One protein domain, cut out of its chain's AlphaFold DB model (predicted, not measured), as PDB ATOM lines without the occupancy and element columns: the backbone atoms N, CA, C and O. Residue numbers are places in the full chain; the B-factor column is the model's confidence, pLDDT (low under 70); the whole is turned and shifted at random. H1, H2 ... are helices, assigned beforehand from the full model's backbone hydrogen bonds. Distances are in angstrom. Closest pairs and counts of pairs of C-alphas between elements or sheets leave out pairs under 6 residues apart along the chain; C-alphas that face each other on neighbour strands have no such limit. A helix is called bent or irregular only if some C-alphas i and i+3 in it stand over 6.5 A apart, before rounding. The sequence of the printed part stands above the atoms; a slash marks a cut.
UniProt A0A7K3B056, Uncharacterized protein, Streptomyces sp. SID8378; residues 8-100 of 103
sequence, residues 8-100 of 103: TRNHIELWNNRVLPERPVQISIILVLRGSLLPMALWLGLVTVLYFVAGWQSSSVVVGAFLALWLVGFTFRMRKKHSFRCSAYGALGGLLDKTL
ATOM      1  N   THR A   8      81.368  12.245  10.998       51.00
ATOM      2  CA  THR A   8      82.503  12.504  11.901       51.00
ATOM      3  C   THR A   8      82.916  11.242  12.626       51.00
ATOM      4  O   THR A   8      82.520  11.013  13.757       51.00
ATOM      5  N   ARG A   9      83.767  10.465  11.972       54.56
ATOM      6  CA  ARG A   9      84.613   9.374  12.479       54.56
ATOM      7  C   ARG A   9      85.053   9.413  13.968       54.56
ATOM      8  O   ARG A   9      85.151   8.365  14.586       54.56
ATOM      9  N   ASN A  10      85.185  10.591  14.581       51.03
ATOM     10  CA  ASN A  10      85.733  10.812  15.931       51.03
ATOM     11  C   ASN A  10      85.027  10.095  17.103       51.03
ATOM     12  O   ASN A  10      85.639   9.759  18.103       51.03
ATOM     13  N   HIS A  11      83.714   9.899  17.023       56.53
ATOM     14  CA  HIS A  11      82.951   9.224  18.080       56.53
ATOM     15  C   HIS A  11      82.950   7.700  17.868       56.53
ATOM     16  O   HIS A  11      82.891   6.945  18.822       56.53
ATOM     17  N   ILE A  12      83.127   7.241  16.625       55.28
ATOM     18  CA  ILE A  12      83.333   5.823  16.327       55.28
ATOM     19  C   ILE A  12      84.705   5.363  16.833       55.28
ATOM     20  O   ILE A  12      84.789   4.291  17.414       55.28
ATOM     21  N   GLU A  13      85.750   6.184  16.678       53.84
ATOM     22  CA  GLU A  13      87.073   5.908  17.260       53.84
ATOM     23  C   GLU A  13      86.969   5.666  18.765       53.84
ATOM     24  O   GLU A  13      87.480   4.675  19.273       53.84
ATOM     25  N   LEU A  14      86.225   6.512  19.472       57.09
ATOM     26  CA  LEU A  14      86.075   6.412  20.918       57.09
ATOM     27  C   LEU A  14      85.541   5.054  21.397       57.09
ATOM     28  O   LEU A  14      86.008   4.513  22.395       57.09
ATOM     29  N   TRP A  15      84.573   4.495  20.671       63.00
ATOM     30  CA  TRP A  15      83.879   3.264  21.062       63.00
ATOM     31  C   TRP A  15      84.293   2.032  20.255       63.00
ATOM     32  O   TRP A  15      83.728   0.960  20.454       63.00
ATOM     33  N   ASN A  16      85.285   2.173  19.373       62.09
ATOM     34  CA  ASN A  16      85.882   1.091  18.592       62.09
ATOM     35  C   ASN A  16      87.406   1.025  18.797       62.09
ATOM     36  O   ASN A  16      88.159   0.904  17.836       62.09
ATOM     37  N   ASN A  17      87.888   1.148  20.040       62.09
ATOM     38  CA  ASN A  17      89.320   1.058  20.382       62.09
ATOM     39  C   ASN A  17      90.234   2.011  19.582       62.09
ATOM     40  O   ASN A  17      91.372   1.671  19.269       62.09
ATOM     41  N   ARG A  18      89.740   3.196  19.216       60.56
ATOM     42  CA  ARG A  18      90.404   4.174  18.331       60.56
ATOM     43  C   ARG A  18      90.697   3.661  16.919       60.56
ATOM     44  O   ARG A  18      91.443   4.289  16.176       60.56
ATOM     45  N   VAL A  19      90.065   2.559  16.517       55.12
ATOM     46  CA  VAL A  19      90.141   2.015  15.162       55.12
ATOM     47  C   VAL A  19      88.959   2.530  14.354       55.12
ATOM     48  O   VAL A  19      87.795   2.393  14.733       55.12
ATOM     49  N   LEU A  20      89.253   3.121  13.204       57.72
ATOM     50  CA  LEU A  20      88.233   3.577  12.275       57.72
ATOM     51  C   LEU A  20      87.667   2.406  11.473       57.72
ATOM     52  O   LEU A  20      88.439   1.715  10.812       57.72
ATOM     53  N   PRO A  21      86.341   2.188  11.451       58.62
ATOM     54  CA  PRO A  21      85.770   1.237  10.519       58.62
ATOM     55  C   PRO A  21      85.891   1.768   9.091       58.62
ATOM     56  O   PRO A  21      85.759   2.967   8.821       58.62
ATOM     57  N   GLU A  22      86.082   0.840   8.159       60.50
ATOM     58  CA  GLU A  22      86.196   1.126   6.727       60.50
ATOM     59  C   GLU A  22      84.920   1.749   6.143       60.50
ATOM     60  O   GLU A  22      84.967   2.445   5.128       60.50
ATOM     61  N   ARG A  23      83.766   1.533   6.791       60.44
ATOM     62  CA  ARG A  23      82.454   2.011   6.343       60.44
ATOM     63  C   ARG A  23      81.722   2.780   7.444       60.44
ATOM     64  O   ARG A  23      81.959   2.534   8.623       60.44
ATOM     65  N   PRO A  24      80.800   3.692   7.087       61.06
ATOM     66  CA  PRO A  24      79.936   4.347   8.060       61.06
ATOM     67  C   PRO A  24      79.071   3.319   8.812       61.06
ATOM     68  O   PRO A  24      78.274   2.610   8.198       61.06
ATOM     69  N   VAL A  25      79.223   3.241  10.135       61.66
ATOM     70  CA  VAL A  25      78.497   2.293  10.997       61.66
ATOM     71  C   VAL A  25      77.343   3.007  11.699       61.66
ATOM     72  O   VAL A  25      77.489   4.145  12.149       61.66
ATOM     73  N   GLN A  26      76.191   2.341  11.803       65.25
ATOM     74  CA  GLN A  26      75.102   2.808  12.659       65.25
ATOM     75  C   GLN A  26      75.505   2.661  14.127       65.25
ATOM     76  O   GLN A  26      75.802   1.567  14.602       65.25
ATOM     77  N   ILE A  27      75.457   3.761  14.869       64.56
ATOM     78  CA  ILE A  27      75.753   3.750  16.301       64.56
ATOM     79  C   ILE A  27      74.450   3.619  17.078       64.56
ATOM     80  O   ILE A  27      73.567   4.485  17.017       64.56
ATOM     81  N   SER A  28      74.335   2.521  17.820       70.62
ATOM     82  CA  SER A  28      73.228   2.305  18.744       70.62
ATOM     83  C   SER A  28      73.460   3.071  20.048       70.62
ATOM     84  O   SER A  28      74.592   3.252  20.494       70.62
ATOM     85  N   ILE A  29      72.370   3.488  20.695       67.38
ATOM     86  CA  ILE A  29      72.438   4.108  22.026       67.38
ATOM     87  C   ILE A  29      73.044   3.153  23.063       67.38
ATOM     88  O   ILE A  29      73.736   3.581  23.977       67.38
ATOM     89  N   ILE A  30      72.848   1.846  22.874       70.88
ATOM     90  CA  ILE A  30      73.392   0.794  23.735       70.88
ATOM     91  C   ILE A  30      74.921   0.778  23.668       70.88
ATOM     92  O   ILE A  30      75.568   0.637  24.702       70.88
ATOM     93  N   LEU A  31      75.505   0.947  22.478       69.12
ATOM     94  CA  LEU A  31      76.958   1.006  22.314       69.12
ATOM     95  C   LEU A  31      77.542   2.232  23.026       69.12
ATOM     96  O   LEU A  31      78.528   2.111  23.750       69.12
ATOM     97  N   VAL A  32      76.878   3.383  22.880       66.81
ATOM     98  CA  VAL A  32      77.250   4.632  23.561       66.81
ATOM     99  C   VAL A  32      77.207   4.441  25.071       66.81
ATOM    100  O   VAL A  32      78.180   4.764  25.741       66.81
ATOM    101  N   LEU A  33      76.118   3.877  25.601       68.69
ATOM    102  CA  LEU A  33      75.954   3.634  27.034       68.69
ATOM    103  C   LEU A  33      77.007   2.659  27.567       68.69
ATOM    104  O   LEU A  33      77.654   2.978  28.555       68.69
ATOM    105  N   ARG A  34      77.238   1.519  26.899       71.06
ATOM    106  CA  ARG A  34      78.235   0.518  27.325       71.06
ATOM    107  C   ARG A  34      79.648   1.089  27.393       71.06
ATOM    108  O   ARG A  34      80.320   0.894  28.400       71.06
ATOM    109  N   GLY A  35      80.073   1.825  26.367       68.50
ATOM    110  CA  GLY A  35      81.382   2.488  26.353       68.50
ATOM    111  C   GLY A  35      81.490   3.676  27.313       68.50
ATOM    112  O   GLY A  35      82.574   4.213  27.507       68.50
ATOM    113  N   SER A  36      80.371   4.081  27.915       70.88
ATOM    114  CA  SER A  36      80.246   5.257  28.775       70.88
ATOM    115  C   SER A  36      79.814   4.922  30.206       70.88
ATOM    116  O   SER A  36      79.578   5.839  30.988       70.88
ATOM    117  N   LEU A  37      79.741   3.643  30.594       77.44
ATOM    118  CA  LEU A  37      79.283   3.241  31.932       77.44
ATOM    119  C   LEU A  37      80.173   3.787  33.051       77.44
ATOM    120  O   LEU A  37      79.666   4.387  33.993       77.44
ATOM    121  N   LEU A  38      81.492   3.613  32.935       78.62
ATOM    122  CA  LEU A  38      82.453   4.112  33.918       78.62
ATOM    123  C   LEU A  38      82.388   5.644  34.101       78.62
ATOM    124  O   LEU A  38      82.204   6.085  35.235       78.62
ATOM    125  N   PRO A  39      82.474   6.476  33.044       79.06
ATOM    126  CA  PRO A  39      82.380   7.922  33.219       79.06
ATOM    127  C   PRO A  39      80.994   8.359  33.709       79.06
ATOM    128  O   PRO A  39      80.908   9.274  34.524       79.06
ATOM    129  N   MET A  40      79.909   7.693  33.290       82.88
ATOM    130  CA  MET A  40      78.572   7.967  33.834       82.88
ATOM    131  C   MET A  40      78.494   7.661  35.333       82.88
ATOM    132  O   MET A  40      77.928   8.457  36.080       82.88
ATOM    133  N   ALA A  41      79.087   6.552  35.785       83.75
ATOM    134  CA  ALA A  41      79.145   6.203  37.200       83.75
ATOM    135  C   ALA A  41      79.947   7.233  38.012       83.75
ATOM    136  O   ALA A  41      79.519   7.608  39.102       83.75
ATOM    137  N   LEU A  42      81.058   7.747  37.470       86.56
ATOM    138  CA  LEU A  42      81.850   8.801  38.114       86.56
ATOM    139  C   LEU A  42      81.071  10.114  38.241       86.56
ATOM    140  O   LEU A  42      81.043  10.702  39.321       86.56
ATOM    141  N   TRP A  43      80.397  10.554  37.176       87.94
ATOM    142  CA  TRP A  43      79.557  11.754  37.221       87.94
ATOM    143  C   TRP A  43      78.396  11.603  38.204       87.94
ATOM    144  O   TRP A  43      78.144  12.509  38.997       87.94
ATOM    145  N   LEU A  44      77.720  10.451  38.198       88.56
ATOM    146  CA  LEU A  44      76.633  10.172  39.132       88.56
ATOM    147  C   LEU A  44      77.137  10.146  40.582       88.56
ATOM    148  O   LEU A  44      76.513  10.745  41.458       88.56
ATOM    149  N   GLY A  45      78.283   9.509  40.826       89.75
ATOM    150  CA  GLY A  45      78.940   9.485  42.130       89.75
ATOM    151  C   GLY A  45      79.304  10.887  42.613       89.75
ATOM    152  O   GLY A  45      78.951  11.249  43.730       89.75
ATOM    153  N   LEU A  46      79.917  11.710  41.757       89.31
ATOM    154  CA  LEU A  46      80.272  13.095  42.073       89.31
ATOM    155  C   LEU A  46      79.040  13.932  42.441       89.31
ATOM    156  O   LEU A  46      79.023  14.584  43.484       89.31
ATOM    157  N   VAL A  47      77.994  13.884  41.612       91.94
ATOM    158  CA  VAL A  47      76.729  14.604  41.841       91.94
ATOM    159  C   VAL A  47      76.082  14.174  43.158       91.94
ATOM    160  O   VAL A  47      75.589  15.026  43.901       91.94
ATOM    161  N   THR A  48      76.125  12.875  43.464       92.12
ATOM    162  CA  THR A  48      75.571  12.300  44.696       92.12
ATOM    163  C   THR A  48      76.369  12.738  45.923       92.12
ATOM    164  O   THR A  48      75.788  13.228  46.886       92.12
ATOM    165  N   VAL A  49      77.699  12.631  45.887       91.88
ATOM    166  CA  VAL A  49      78.568  13.059  46.996       91.88
ATOM    167  C   VAL A  49      78.389  14.548  47.278       91.88
ATOM    168  O   VAL A  49      78.193  14.931  48.427       91.88
ATOM    169  N   LEU A  50      78.387  15.390  46.242       91.69
ATOM    170  CA  LEU A  50      78.183  16.831  46.397       91.69
ATOM    171  C   LEU A  50      76.816  17.159  46.988       91.69
ATOM    172  O   LEU A  50      76.727  18.002  47.878       91.69
ATOM    173  N   TYR A  51      75.769  16.454  46.554       92.31
ATOM    174  CA  TYR A  51      74.438  16.616  47.127       92.31
ATOM    175  C   TYR A  51      74.439  16.370  48.642       92.31
ATOM    176  O   TYR A  51      73.901  17.185  49.391       92.31
ATOM    177  N   PHE A  52      75.072  15.286  49.098       93.44
ATOM    178  CA  PHE A  52      75.111  14.940  50.520       93.44
ATOM    179  C   PHE A  52      76.066  15.813  51.346       93.44
ATOM    180  O   PHE A  52      75.770  16.086  52.506       93.44
ATOM    181  N   VAL A  53      77.193  16.254  50.780       95.50
ATOM    182  CA  VAL A  53      78.238  16.991  51.519       95.50
ATOM    183  C   VAL A  53      78.010  18.504  51.505       95.50
ATOM    184  O   VAL A  53      78.211  19.166  52.518       95.50
ATOM    185  N   ALA A  54      77.614  19.059  50.361       90.94
ATOM    186  CA  ALA A  54      77.537  20.503  50.124       90.94
ATOM    187  C   ALA A  54      76.123  20.975  49.735       90.94
ATOM    188  O   ALA A  54      75.923  22.147  49.409       90.94
ATOM    189  N   GLY A  55      75.135  20.079  49.771       90.81
ATOM    190  CA  GLY A  55      73.738  20.389  49.496       90.81
ATOM    191  C   GLY A  55      73.389  20.436  48.008       90.81
ATOM    192  O   GLY A  55      74.240  20.363  47.113       90.81
ATOM    193  N   TRP A  56      72.093  20.574  47.732       91.88
ATOM    194  CA  TRP A  56      71.530  20.491  46.383       91.88
ATOM    195  C   TRP A  56      72.051  21.571  45.424       91.88
ATOM    196  O   TRP A  56      72.122  21.330  44.216       91.88
ATOM    197  N   GLN A  57      72.451  22.739  45.938       94.19
ATOM    198  CA  GLN A  57      72.984  23.838  45.132       94.19
ATOM    199  C   GLN A  57      74.279  23.417  44.431       94.19
ATOM    200  O   GLN A  57      74.410  23.591  43.220       94.19
ATOM    201  N   SER A  58      75.204  22.797  45.168       87.38
ATOM    202  CA  SER A  58      76.484  22.327  44.623       87.38
ATOM    203  C   SER A  58      76.289  21.259  43.539       87.38
ATOM    204  O   SER A  58      76.871  21.335  42.457       87.38
ATOM    205  N   SER A  59      75.382  20.314  43.794       89.94
ATOM    206  CA  SER A  59      75.005  19.252  42.864       89.94
ATOM    207  C   SER A  59      74.398  19.825  41.576       89.94
ATOM    208  O   SER A  59      74.785  19.445  40.469       89.94
ATOM    209  N   SER A  60      73.529  20.833  41.705       91.94
ATOM    210  CA  SER A  60      72.881  21.511  40.574       91.94
ATOM    211  C   SER A  60      73.873  22.269  39.692       91.94
ATOM    212  O   SER A  60      73.729  22.256  38.470       91.94
ATOM    213  N   VAL A  61      74.906  22.887  40.280       93.31
ATOM    214  CA  VAL A  61      75.978  23.556  39.520       93.31
ATOM    215  C   VAL A  61      76.740  22.550  38.658       93.31
ATOM    216  O   VAL A  61      76.986  22.813  37.481       93.31
ATOM    217  N   VAL A  62      77.064  21.377  39.204       90.69
ATOM    218  CA  VAL A  62      77.791  20.321  38.481       90.69
ATOM    219  C   VAL A  62      76.945  19.714  37.362       90.69
ATOM    220  O   VAL A  62      77.430  19.567  36.238       90.69
ATOM    221  N   VAL A  63      75.664  19.443  37.621       91.00
ATOM    222  CA  VAL A  63      74.717  19.001  36.582       91.00
ATOM    223  C   VAL A  63      74.555  20.070  35.496       91.00
ATOM    224  O   VAL A  63      74.589  19.755  34.305       91.00
ATOM    225  N   GLY A  64      74.434  21.342  35.881       92.75
ATOM    226  CA  GLY A  64      74.340  22.465  34.951       92.75
ATOM    227  C   GLY A  64      75.582  22.605  34.072       92.75
ATOM    228  O   GLY A  64      75.461  22.755  32.856       92.75
ATOM    229  N   ALA A  65      76.776  22.479  34.657       91.31
ATOM    230  CA  ALA A  65      78.037  22.494  33.921       91.31
ATOM    231  C   ALA A  65      78.122  21.332  32.919       91.31
ATOM    232  O   ALA A  65      78.474  21.546  31.757       91.31
ATOM    233  N   PHE A  66      77.730  20.123  33.330       89.75
ATOM    234  CA  PHE A  66      77.666  18.963  32.441       89.75
ATOM    235  C   PHE A  66      76.737  19.215  31.244       89.75
ATOM    236  O   PHE A  66      77.131  19.008  30.092       89.75
ATOM    237  N   LEU A  67      75.524  19.716  31.499       92.06
ATOM    238  CA  LEU A  67      74.549  20.035  30.453       92.06
ATOM    239  C   LEU A  67      75.054  21.133  29.515       92.06
ATOM    240  O   LEU A  67      74.904  21.006  28.300       92.06
ATOM    241  N   ALA A  68      75.686  22.180  30.045       91.25
ATOM    242  CA  ALA A  68      76.258  23.253  29.240       91.25
ATOM    243  C   ALA A  68      77.359  22.729  28.304       91.25
ATOM    244  O   ALA A  68      77.330  23.002  27.101       91.25
ATOM    245  N   LEU A  69      78.289  21.917  28.816       88.75
ATOM    246  CA  LEU A  69      79.349  21.307  28.006       88.75
ATOM    247  C   LEU A  69      78.782  20.369  26.934       88.75
ATOM    248  O   LEU A  69      79.227  20.397  25.778       88.75
ATOM    249  N   TRP A  70      77.766  19.579  27.286       88.81
ATOM    250  CA  TRP A  70      77.064  18.726  26.334       88.81
ATOM    251  C   TRP A  70      76.372  19.547  25.237       88.81
ATOM    252  O   TRP A  70      76.549  19.249  24.054       88.81
ATOM    253  N   LEU A  71      75.661  20.623  25.595       90.81
ATOM    254  CA  LEU A  71      74.994  21.528  24.652       90.81
ATOM    255  C   LEU A  71      75.986  22.216  23.712       90.81
ATOM    256  O   LEU A  71      75.732  22.313  22.509       90.81
ATOM    257  N   VAL A  72      77.138  22.653  24.219       89.38
ATOM    258  CA  VAL A  72      78.212  23.210  23.387       89.38
ATOM    259  C   VAL A  72      78.689  22.156  22.383       89.38
ATOM    260  O   VAL A  72      78.677  22.394  21.173       89.38
ATOM    261  N   GLY A  73      79.021  20.947  22.843       84.19
ATOM    262  CA  GLY A  73      79.428  19.848  21.964       84.19
ATOM    263  C   GLY A  73      78.361  19.466  20.930       84.19
ATOM    264  O   GLY A  73      78.699  19.154  19.779       84.19
ATOM    265  N   PHE A  74      77.090  19.504  21.322       85.38
ATOM    266  CA  PHE A  74      75.938  19.207  20.478       85.38
ATOM    267  C   PHE A  74      75.752  20.278  19.400       85.38
ATOM    268  O   PHE A  74      75.708  19.960  18.211       85.38
ATOM    269  N   THR A  75      75.711  21.553  19.790       86.94
ATOM    270  CA  THR A  75      75.511  22.684  18.872       86.94
ATOM    271  C   THR A  75      76.647  22.806  17.861       86.94
ATOM    272  O   THR A  75      76.379  23.006  16.676       86.94
ATOM    273  N   PHE A  76      77.903  22.586  18.266       84.00
ATOM    274  CA  PHE A  76      79.033  22.528  17.332       84.00
ATOM    275  C   PHE A  76      78.862  21.434  16.268       84.00
ATOM    276  O   PHE A  76      79.171  21.662  15.097       84.00
ATOM    277  N   ARG A  77      78.346  20.255  16.639       80.62
ATOM    278  CA  ARG A  77      78.093  19.154  15.692       80.62
ATOM    279  C   ARG A  77      76.876  19.434  14.806       80.62
ATOM    280  O   ARG A  77      76.944  19.227  13.596       80.62
ATOM    281  N   MET A  78      75.811  20.011  15.357       81.88
ATOM    282  CA  MET A  78      74.656  20.451  14.567       81.88
ATOM    283  C   MET A  78      75.049  21.497  13.514       81.88
ATOM    284  O   MET A  78      74.641  21.386  12.359       81.88
ATOM    285  N   ARG A  79      75.924  22.454  13.861       83.94
ATOM    286  CA  ARG A  79      76.468  23.445  12.910       83.94
ATOM    287  C   ARG A  79      77.272  22.808  11.773       83.94
ATOM    288  O   ARG A  79      77.246  23.308  10.655       83.94
ATOM    289  N   LYS A  80      77.927  21.670  12.024       78.38
ATOM    290  CA  LYS A  80      78.630  20.870  11.004       78.38
ATOM    291  C   LYS A  80      77.697  19.965  10.180       78.38
ATOM    292  O   LYS A  80      78.171  19.074   9.481       78.38
ATOM    293  N   LYS A  81      76.377  20.202  10.227       79.12
ATOM    294  CA  LYS A  81      75.341  19.460   9.487       79.12
ATOM    295  C   LYS A  81      75.301  17.961   9.823       79.12
ATOM    296  O   LYS A  81      74.889  17.146   8.996       79.12
ATOM    297  N   HIS A  82      75.713  17.584  11.036       70.75
ATOM    298  CA  HIS A  82      75.494  16.230  11.541       70.75
ATOM    299  C   HIS A  82      74.012  15.992  11.840       70.75
ATOM    300  O   HIS A  82      73.260  16.919  12.138       70.75
ATOM    301  N   SER A  83      73.592  14.728  11.779       75.31
ATOM    302  CA  SER A  83      72.254  14.346  12.218       75.31
ATOM    303  C   SER A  83      72.092  14.545  13.721       75.31
ATOM    304  O   SER A  83      73.055  14.423  14.479       75.31
ATOM    305  N   PHE A  84      70.855  14.783  14.164       78.25
ATOM    306  CA  PHE A  84      70.531  14.974  15.580       78.25
ATOM    307  C   PHE A  84      71.092  13.851  16.466       78.25
ATOM    308  O   PHE A  84      71.760  14.120  17.463       78.25
ATOM    309  N   ARG A  85      70.895  12.587  16.058       74.94
ATOM    310  CA  ARG A  85      71.387  11.407  16.789       74.94
ATOM    311  C   ARG A  85      72.908  11.397  16.902       74.94
ATOM    312  O   ARG A  85      73.425  11.172  17.991       74.94
ATOM    313  N   CYS A  86      73.625  11.683  15.814       73.31
ATOM    314  CA  CYS A  86      75.080  11.741  15.892       73.31
ATOM    315  C   CYS A  86      75.565  12.904  16.760       73.31
ATOM    316  O   CYS A  86      76.486  12.738  17.558       73.31
ATOM    317  N   SER A  87      74.944  14.074  16.634       77.12
ATOM    318  CA  SER A  87      75.295  15.234  17.446       77.12
ATOM    319  C   SER A  87      75.115  14.940  18.934       77.12
ATOM    320  O   SER A  87      76.027  15.218  19.708       77.12
ATOM    321  N   ALA A  88      73.993  14.325  19.325       79.12
ATOM    322  CA  ALA A  88      73.690  13.984  20.715       79.12
ATOM    323  C   ALA A  88      74.664  12.944  21.280       79.12
ATOM    324  O   ALA A  88      75.282  13.175  22.322       79.12
ATOM    325  N   TYR A  89      74.844  11.826  20.570       77.56
ATOM    326  CA  TYR A  89      75.713  10.741  21.020       77.56
ATOM    327  C   TYR A  89      77.178  11.160  20.994       77.56
ATOM    328  O   TYR A  89      77.878  10.999  21.985       77.56
ATOM    329  N   GLY A  90      77.638  11.777  19.906       74.88
ATOM    330  CA  GLY A  90      79.016  12.235  19.773       74.88
ATOM    331  C   GLY A  90      79.388  13.345  20.759       74.88
ATOM    332  O   GLY A  90      80.548  13.409  21.167       74.88
ATOM    333  N   ALA A  91      78.448  14.215  21.145       82.69
ATOM    334  CA  ALA A  91      78.669  15.200  22.204       82.69
ATOM    335  C   ALA A  91      78.781  14.533  23.578       82.69
ATOM    336  O   ALA A  91      79.711  14.849  24.315       82.69
ATOM    337  N   LEU A  92      77.892  13.581  23.880       79.44
ATOM    338  CA  LEU A  92      77.923  12.823  25.129       79.44
ATOM    339  C   LEU A  92      79.225  12.027  25.266       79.44
ATOM    340  O   LEU A  92      79.919  12.158  26.264       79.44
ATOM    341  N   GLY A  93      79.613  11.290  24.227       76.62
ATOM    342  CA  GLY A  93      80.870  10.547  24.217       76.62
ATOM    343  C   GLY A  93      82.102  11.410  24.359       76.62
ATOM    344  O   GLY A  93      82.953  11.128  25.188       76.62
ATOM    345  N   GLY A  94      82.181  12.488  23.577       76.06
ATOM    346  CA  GLY A  94      83.326  13.391  23.645       76.06
ATOM    347  C   GLY A  94      83.445  14.115  24.988       76.06
ATOM    348  O   GLY A  94      84.554  14.455  25.380       76.06
ATOM    349  N   LEU A  95      82.328  14.360  25.681       80.94
ATOM    350  CA  LEU A  95      82.346  14.887  27.044       80.94
ATOM    351  C   LEU A  95      82.881  13.834  28.019       80.94
ATOM    352  O   LEU A  95      83.815  14.113  28.762       80.94
ATOM    353  N   LEU A  96      82.326  12.622  27.972       79.44
ATOM    354  CA  LEU A  96      82.661  11.547  28.905       79.44
ATOM    355  C   LEU A  96      84.108  11.045  28.753       79.44
ATOM    356  O   LEU A  96      84.776  10.814  29.760       79.44
ATOM    357  N   ASP A  97      84.619  10.947  27.526       74.19
ATOM    358  CA  ASP A  97      86.019  10.597  27.253       74.19
ATOM    359  C   ASP A  97      87.002  11.627  27.808       74.19
ATOM    360  O   ASP A  97      87.905  11.283  28.570       74.19
ATOM    361  N   LYS A  98      86.778  12.911  27.510       73.25
ATOM    362  CA  LYS A  98      87.640  13.994  28.003       73.25
ATOM    363  C   LYS A  98      87.644  14.084  29.522       73.25
ATOM    364  O   LYS A  98      88.662  14.440  30.104       73.25
ATOM    365  N   THR A  99      86.527  13.742  30.167       72.19
ATOM    366  CA  THR A  99      86.448  13.715  31.633       72.19
ATOM    367  C   THR A  99      87.173  12.526  32.262       72.19
ATOM    368  O   THR A  99      87.519  12.604  33.433       72.19
ATOM    369  N   LEU A 100      87.420  11.448  31.509       66.00
ATOM    370  CA  LEU A 100      88.169  10.282  31.984       66.00
ATOM    371  C   LEU A 100      89.666  10.382  31.720       66.00
ATOM    372  O   LEU A 100      90.457  10.020  32.585       66.00
TER     373      LEU A 100
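AT A GLANCE: This is residues 8 to 100 of the 103 residues of an uncharacterized protein of Streptomyces sp. SID8378 (UniProt A0A7K3B056). Helix H3 folds back as a V of arms H3a and H3b. H4 sits in its open end, and H1 packs on H4. The all-helix printed part, 93 residues with four named helices, H1 to H4, spans 48 by 27 by 18 A, only just compact, close to loose, with a radius of gyration of the C-alphas of 14.6 A.

IN THESE COORDINATES: Find H1, residues 10 to 15, from C-alpha 10 at (85.733, 10.812, 15.931), then H2, residues 29 to 35. H3, residues 37 to 79, one helix by its hydrogen bonds, is bent: C-alphas 53 and 56 are 9.1 A apart, between H3a, residues 37 to 53, and H3b, 56 to 79. H4, residues 84 to 100, ends at (88.169, 10.282, 31.984).

HOW THE PARTS SIT: H4 touches residues 69 to 78 of H3b, a steep tilt of 53 degrees; the closest C-alphas, Gly 73 and Ala 91, are 4.7 A apart. Every O i to N i+4 pair is within hydrogen-bond range but in H1: 0 of 2, beside 2 of 3 O i to N i+3.

THE WHOLE: The printed part has no cut; 26 residues have pLDDT under 70, among them residues 8 to 27.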